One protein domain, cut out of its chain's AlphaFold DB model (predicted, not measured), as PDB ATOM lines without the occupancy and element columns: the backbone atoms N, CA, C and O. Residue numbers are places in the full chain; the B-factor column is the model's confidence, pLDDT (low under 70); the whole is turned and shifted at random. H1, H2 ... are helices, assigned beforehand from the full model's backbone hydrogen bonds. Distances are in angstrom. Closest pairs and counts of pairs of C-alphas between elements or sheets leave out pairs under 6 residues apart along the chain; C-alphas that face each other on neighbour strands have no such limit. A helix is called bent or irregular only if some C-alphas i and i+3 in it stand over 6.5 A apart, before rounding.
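This is residues 288 to 336 of the 337 residues of the protein "DNA (cytosine-5-)-methyltransferase" of Acinetobacter baumannii (UniProt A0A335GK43). A small, elongated group of three helices: H3, the longest, runs along the long axis, and H1 and H2 both pack on it, H1 on residues 323 to 330 and H2 on residues 319 to 326. The three centres make a triangle that is loosest between H1 and H2, and H2 and H3 form a helical hairpin. The printed part has 49 residues with three named helices, H1, H2 and H3 in chain order, and no named strand; its class is all helix. It is compact, with a radius of gyration of the C-alphas of 10.1 A, and spans 31 by 18 by 17 A.

Start with H1, residues 290 to 298, and go on to H2, residues 303 to 315: they are close but not clearly touching, and their closest C-alphas, those of Cys 296 and Ile 306, are 7.6 A apart. They run opposite ways at a shallow tilt of 33 degrees, only just short of steep. Next look at H3, residues 319 to 334, which touches H2 with residues 319 to 326 alone; the closest C-alphas, of Ile 310 and Ala 322, are 5.1 A apart. This hairpin runs opposite ways at a shallow tilt of 27 degrees. H3 touches H1 with residues 323 to 330 alone, closest at the C-alphas of Cys 296 and Val 330, 5.9 A; they run the same way at a shallow tilt of 33 degrees, only just short of steep. In H1 and H3 every O i to N i+4 pair is within hydrogen-bond range; in H2 7 of 9 are.

Find C-alpha 290 at (89.840, 137.118, 129.926), where H1 begins; it runs 12.1 A to C-alpha 298. H2 runs 16.0 A from C-alpha 303 at (92.749, 124.176, 130.790) and is irregular: C-alphas 309 and 312 are 8.1 A apart. H3 runs 22.7 A from C-alpha 319 to C-alpha 334 at (79.871, 126.770, 118.068).

Look for the two C-alphas farthest apart at Asp 316 and Ala 336, 31.3 A. The printed part has no cut, and both links, H1 to H2 and H2 to H3, are tight. The mean pLDDT of the printed part is 92.3; residues 334 to 336 are under 70.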
ATOM      1  N   LEU A 288      96.497 137.725 127.681       96.00
ATOM      2  CA  LEU A 288      95.362 137.475 126.784       96.00
ATOM      3  C   LEU A 288      94.041 138.020 127.356       96.00
ATOM      4  O   LEU A 288      93.928 138.303 128.547       96.00
ATOM      5  N   ASP A 289      93.028 138.164 126.496       94.94
ATOM      6  CA  ASP A 289      91.700 138.654 126.888       94.94
ATOM      7  C   ASP A 289      90.959 137.633 127.784       94.94
ATOM      8  O   ASP A 289      90.647 136.526 127.324       94.94
ATOM      9  N   PRO A 290      90.608 137.989 129.040       95.31
ATOM     10  CA  PRO A 290      89.840 137.118 129.926       95.31
ATOM     11  C   PRO A 290      88.462 136.713 129.387       95.31
ATOM     12  O   PRO A 290      87.962 135.649 129.756       95.31
ATOM     13  N   GLU A 291      87.829 137.524 128.531       96.75
ATOM     14  CA  GLU A 291      86.524 137.188 127.945       96.75
ATOM     15  C   GLU A 291      86.658 136.075 126.894       96.75
ATOM     16  O   GLU A 291      85.830 135.163 126.852       96.75
ATOM     17  N   LEU A 292      87.735 136.078 126.102       96.50
ATOM     18  CA  LEU A 292      88.044 134.985 125.175       96.50
ATOM     19  C   LEU A 292      88.320 133.682 125.934       96.50
ATOM     20  O   LEU A 292      87.707 132.660 125.635       96.50
ATOM     21  N   LEU A 293      89.153 133.725 126.978       97.31
ATOM     22  CA  LEU A 293      89.429 132.555 127.820       97.31
ATOM     23  C   LEU A 293      88.155 132.017 128.506       97.31
ATOM     24  O   LEU A 293      87.948 130.804 128.576       97.31
ATOM     25  N   SER A 294      87.254 132.906 128.941       96.75
ATOM     26  CA  SER A 294      85.922 132.534 129.441       96.75
ATOM     27  C   SER A 294      85.072 131.849 128.368       96.75
ATOM     28  O   SER A 294      84.446 130.823 128.639       96.75
ATOM     29  N   ARG A 295      85.071 132.354 127.129       96.38
ATOM     30  CA  ARG A 295      84.370 131.727 125.997       96.38
ATOM     31  C   ARG A 295      84.923 130.336 125.674       96.38
ATOM     32  O   ARG A 295      84.116 129.438 125.455       96.38
ATOM     33  N   CYS A 296      86.242 130.132 125.727       96.00
ATOM     34  CA  CYS A 296      86.871 128.816 125.553       96.00
ATOM     35  C   CYS A 296      86.402 127.802 126.610       96.00
ATOM     36  O   CYS A 296      85.942 126.713 126.263       96.00
ATOM     37  N   LEU A 297      86.447 128.162 127.898       94.00
ATOM     38  CA  LEU A 297      85.960 127.279 128.966       94.00
ATOM     39  C   LEU A 297      84.455 126.988 128.821       94.00
ATOM     40  O   LEU A 297      84.016 125.853 129.003       94.00
ATOM     41  N   ASN A 298      83.658 127.991 128.438       94.56
ATOM     42  CA  ASN A 298      82.217 127.838 128.222       94.56
ATOM     43  C   ASN A 298      81.863 127.010 126.969       94.56
ATOM     44  O   ASN A 298      80.781 126.423 126.936       94.56
ATOM     45  N   SER A 299      82.742 126.922 125.960       93.56
ATOM     46  CA  SER A 299      82.569 126.016 124.812       93.56
ATOM     47  C   SER A 299      82.978 124.569 125.114       93.56
ATOM     48  O   SER A 299      82.771 123.694 124.278       93.56
ATOM     49  N   GLY A 300      83.518 124.300 126.309       92.50
ATOM     50  CA  GLY A 300      83.903 122.966 126.768       92.50
ATOM     51  C   GLY A 300      85.381 122.614 126.583       92.50
ATOM     52  O   GLY A 300      85.739 121.464 126.831       92.50
ATOM     53  N   LEU A 301      86.236 123.566 126.187       93.19
ATOM     54  CA  LEU A 301      87.691 123.380 126.249       93.19
ATOM     55  C   LEU A 301      88.133 123.314 127.715       93.19
ATOM     56  O   LEU A 301      87.688 124.109 128.543       93.19
ATOM     57  N   SER A 302      89.026 122.385 128.041       90.88
ATOM     58  CA  SER A 302      89.688 122.344 129.346       90.88
ATOM     59  C   SER A 302      90.941 123.226 129.376       90.88
ATOM     60  O   SER A 302      91.495 123.574 128.333       90.88
ATOM     61  N   ASP A 303      91.452 123.514 130.578       89.62
ATOM     62  CA  ASP A 303      92.749 124.176 130.790       89.62
ATOM     63  C   ASP A 303      93.887 123.523 129.967       89.62
ATOM     64  O   ASP A 303      94.794 124.210 129.494       89.62
ATOM     65  N   TYR A 304      93.830 122.197 129.781       89.19
ATOM     66  CA  TYR A 304      94.805 121.420 129.006       89.19
ATOM     67  C   TYR A 304      94.637 121.611 127.494       89.19
ATOM     68  O   TYR A 304      95.630 121.755 126.786       89.19
ATOM     69  N   ASP A 305      93.397 121.666 126.999       93.62
ATOM     70  CA  ASP A 305      93.129 121.917 125.579       93.62
ATOM     71  C   ASP A 305      93.552 123.338 125.189       93.62
ATOM     72  O   ASP A 305      94.163 123.526 124.142       93.62
ATOM     73  N   ILE A 306      93.298 124.322 126.061       95.81
ATOM     74  CA  ILE A 306      93.794 125.696 125.900       95.81
ATOM     75  C   ILE A 306      95.330 125.697 125.887       95.81
ATOM     76  O   ILE A 306      95.916 126.237 124.956       95.81
ATOM     77  N   SER A 307      95.984 125.035 126.850       94.25
ATOM     78  CA  SER A 307      97.457 124.972 126.909       94.25
ATOM     79  C   SER A 307      98.070 124.379 125.632       94.25
ATOM     80  O   SER A 307      98.943 124.992 125.025       94.25
ATOM     81  N   ASN A 308      97.546 123.246 125.151       95.19
ATOM     82  CA  ASN A 308      98.004 122.610 123.908       95.19
ATOM     83  C   ASN A 308      97.808 123.470 122.648       95.19
ATOM     84  O   ASN A 308      98.458 123.208 121.639       95.19
ATOM     85  N   LEU A 309      96.868 124.420 122.666       97.00
ATOM     86  CA  LEU A 309      96.587 125.290 121.525       97.00
ATOM     87  C   LEU A 309      97.520 126.503 121.462       97.00
ATOM     88  O   LEU A 309      97.764 126.983 120.360       97.00
ATOM     89  N   ILE A 310      97.987 127.021 122.606       97.44
ATOM     90  CA  ILE A 310      98.635 128.343 122.661       97.44
ATOM     91  C   ILE A 310      99.908 128.454 123.505       97.44
ATOM     92  O   ILE A 310     100.465 129.548 123.544       97.44
ATOM     93  N   ASP A 311     100.384 127.403 124.186       95.44
ATOM     94  CA  ASP A 311     101.590 127.527 125.024       95.44
ATOM     95  C   ASP A 311     102.803 128.020 124.205       95.44
ATOM     96  O   ASP A 311     103.442 128.984 124.621       95.44
ATOM     97  N   ASP A 312     103.070 127.451 123.023       95.88
ATOM     98  CA  ASP A 312     104.186 127.875 122.156       95.88
ATOM     99  C   ASP A 312     104.067 129.365 121.758       95.88
ATOM    100  O   ASP A 312     104.940 130.164 122.107       95.88
ATOM    101  N   ASP A 313     102.956 129.764 121.120       96.56
ATOM    102  CA  ASP A 313     102.686 131.155 120.704       96.56
ATOM    103  C   ASP A 313     102.791 132.136 121.890       96.56
ATOM    104  O   ASP A 313     103.397 133.206 121.792       96.56
ATOM    105  N   TYR A 314     102.224 131.773 123.045       95.31
ATOM    106  CA  TYR A 314     102.228 132.618 124.235       95.31
ATOM    107  C   TYR A 314     103.620 132.736 124.868       95.31
ATOM    108  O   TYR A 314     103.996 133.823 125.320       95.31
ATOM    109  N   TYR A 315     104.419 131.670 124.924       92.81
ATOM    110  CA  TYR A 315     105.770 131.760 125.482       92.81
ATOM    111  C   TYR A 315     106.757 132.456 124.527       92.81
ATOM    112  O   TYR A 315     107.621 133.192 125.013       92.81
ATOM    113  N   ASP A 316     106.543 132.377 123.208       94.25
ATOM    114  CA  ASP A 316     107.244 133.191 122.195       94.25
ATOM    115  C   ASP A 316     106.758 134.660 122.133       94.25
ATOM    116  O   ASP A 316     107.340 135.490 121.430       94.25
ATOM    117  N   CYS A 317     105.753 135.020 122.942       93.81
ATOM    118  CA  CYS A 317     105.134 136.350 123.026       93.81
ATOM    119  C   CYS A 317     104.375 136.798 121.758       93.81
ATOM    120  O   CYS A 317     104.166 137.998 121.561       93.81
ATOM    121  N   ASP A 318     103.897 135.856 120.940       95.25
ATOM    122  CA  ASP A 318     102.934 136.107 119.864       95.25
ATOM    123  C   ASP A 318     101.487 136.000 120.383       95.25
ATOM    124  O   ASP A 318     100.710 135.102 120.046       95.25
ATOM    125  N   ASP A 319     101.108 136.975 121.214       94.81
ATOM    126  CA  ASP A 319      99.750 137.088 121.766       94.81
ATOM    127  C   ASP A 319      98.670 137.221 120.668       94.81
ATOM    128  O   ASP A 319      97.495 136.939 120.916       94.81
ATOM    129  N   TYR A 320      99.047 137.631 119.448       95.38
ATOM    130  CA  TYR A 320      98.133 137.716 118.309       95.38
ATOM    131  C   TYR A 320      97.810 136.329 117.744       95.38
ATOM    132  O   TYR A 320      96.628 136.014 117.579       95.38
ATOM    133  N   SER A 321      98.819 135.495 117.479       96.62
ATOM    134  CA  SER A 321      98.607 134.123 116.994       96.62
ATOM    135  C   SER A 321      97.856 133.280 118.030       96.62
ATOM    136  O   SER A 321      96.830 132.684 117.688       96.62
ATOM    137  N   ALA A 322      98.228 133.381 119.312       97.06
ATOM    138  CA  ALA A 322      97.501 132.740 120.410       97.06
ATOM    139  C   ALA A 322      96.005 133.131 120.428       97.06
ATOM    140  O   ALA A 322      95.120 132.277 120.515       97.06
ATOM    141  N   HIS A 323      95.698 134.426 120.284       97.06
ATOM    142  CA  HIS A 323      94.320 134.924 120.226       97.06
ATOM    143  C   HIS A 323      93.546 134.391 119.006       97.06
ATOM    144  O   HIS A 323      92.411 133.933 119.154       97.06
ATOM    145  N   GLN A 324      94.143 134.408 117.806       97.44
ATOM    146  CA  GLN A 324      93.498 133.891 116.588       97.44
ATOM    147  C   GLN A 324      93.210 132.383 116.675       97.44
ATOM    148  O   GLN A 324      92.147 131.929 116.234       97.44
ATOM    149  N   THR A 325      94.121 131.611 117.272       97.62
ATOM    150  CA  THR A 325      93.958 130.168 117.490       97.62
ATOM    151  C   THR A 325      92.786 129.867 118.430       97.62
ATOM    152  O   THR A 325      91.952 129.013 118.115       97.62
ATOM    153  N   LEU A 326      92.653 130.603 119.542       97.12
ATOM    154  CA  LEU A 326      91.533 130.435 120.477       97.12
ATOM    155  C   LEU A 326      90.180 130.852 119.880       97.12
ATOM    156  O   LEU A 326      89.206 130.114 120.036       97.12
ATOM    157  N   GLU A 327      90.105 131.983 119.170       96.25
ATOM    158  CA  GLU A 327      88.872 132.406 118.482       96.25
ATOM    159  C   GLU A 327      88.404 131.336 117.481       96.25
ATOM    160  O   GLU A 327      87.256 130.889 117.530       96.25
ATOM    161  N   SER A 328      89.323 130.829 116.651       95.50
ATOM    162  CA  SER A 328      89.039 129.775 115.665       95.50
ATOM    163  C   SER A 328      88.543 128.471 116.311       95.50
ATOM    164  O   SER A 328      87.666 127.791 115.763       95.50
ATOM    165  N   ALA A 329      89.078 128.110 117.483       94.44
ATOM    166  CA  ALA A 329      88.643 126.938 118.243       94.44
ATOM    167  C   ALA A 329      87.218 127.108 118.803       94.44
ATOM    168  O   ALA A 329      86.397 126.193 118.687       94.44
ATOM    169  N   VAL A 330      86.894 128.289 119.346       93.69
ATOM    170  CA  VAL A 330      85.550 128.619 119.855       93.69
ATOM    171  C   VAL A 330      84.516 128.631 118.726       93.69
ATOM    172  O   VAL A 330      83.446 128.036 118.873       93.69
ATOM    173  N   GLU A 331      84.828 129.248 117.580       91.44
ATOM    174  CA  GLU A 331      83.946 129.240 116.402       91.44
ATOM    175  C   GLU A 331      83.671 127.814 115.906       91.44
ATOM    176  O   GLU A 331      82.518 127.449 115.665       91.44
ATOM    177  N   SER A 332      84.710 126.977 115.824       88.12
ATOM    178  CA  SER A 332      84.595 125.587 115.362       88.12
ATOM    179  C   SER A 332      83.696 124.731 116.261       88.12
ATOM    180  O   SER A 332      82.957 123.882 115.759       88.12
ATOM    181  N   MET A 333      83.709 124.966 117.579       82.31
ATOM    182  CA  MET A 333      82.803 124.298 118.522       82.31
ATOM    183  C   MET A 333      81.368 124.838 118.446       82.31
ATOM    184  O   MET A 333      80.418 124.064 118.547       82.31
ATOM    185  N   GLY A 334      81.191 126.142 118.207       65.06
ATOM    186  CA  GLY A 334      79.871 126.770 118.068       65.06
ATOM    187  C   GLY A 334      79.061 126.299 116.851       65.06
ATOM    188  O   GLY A 334      77.837 126.406 116.856       65.06
ATOM    189  N   VAL A 335      79.720 125.747 115.826       59.00
ATOM    190  CA  VAL A 335      79.079 125.181 114.619       59.00
ATOM    191  C   VAL A 335      78.629 123.718 114.816       59.00
ATOM    192  O   VAL A 335      77.896 123.182 113.986       59.00
ATOM    193  N   ALA A 336      79.028 123.060 115.910       50.03
ATOM    194  CA  ALA A 336      78.796 121.631 116.151       50.03
ATOM    195  C   ALA A 336      77.528 121.295 116.977       50.03
ATOM    196  O   ALA A 336      77.415 120.169 117.469       50.03
TER     197      ALA A 336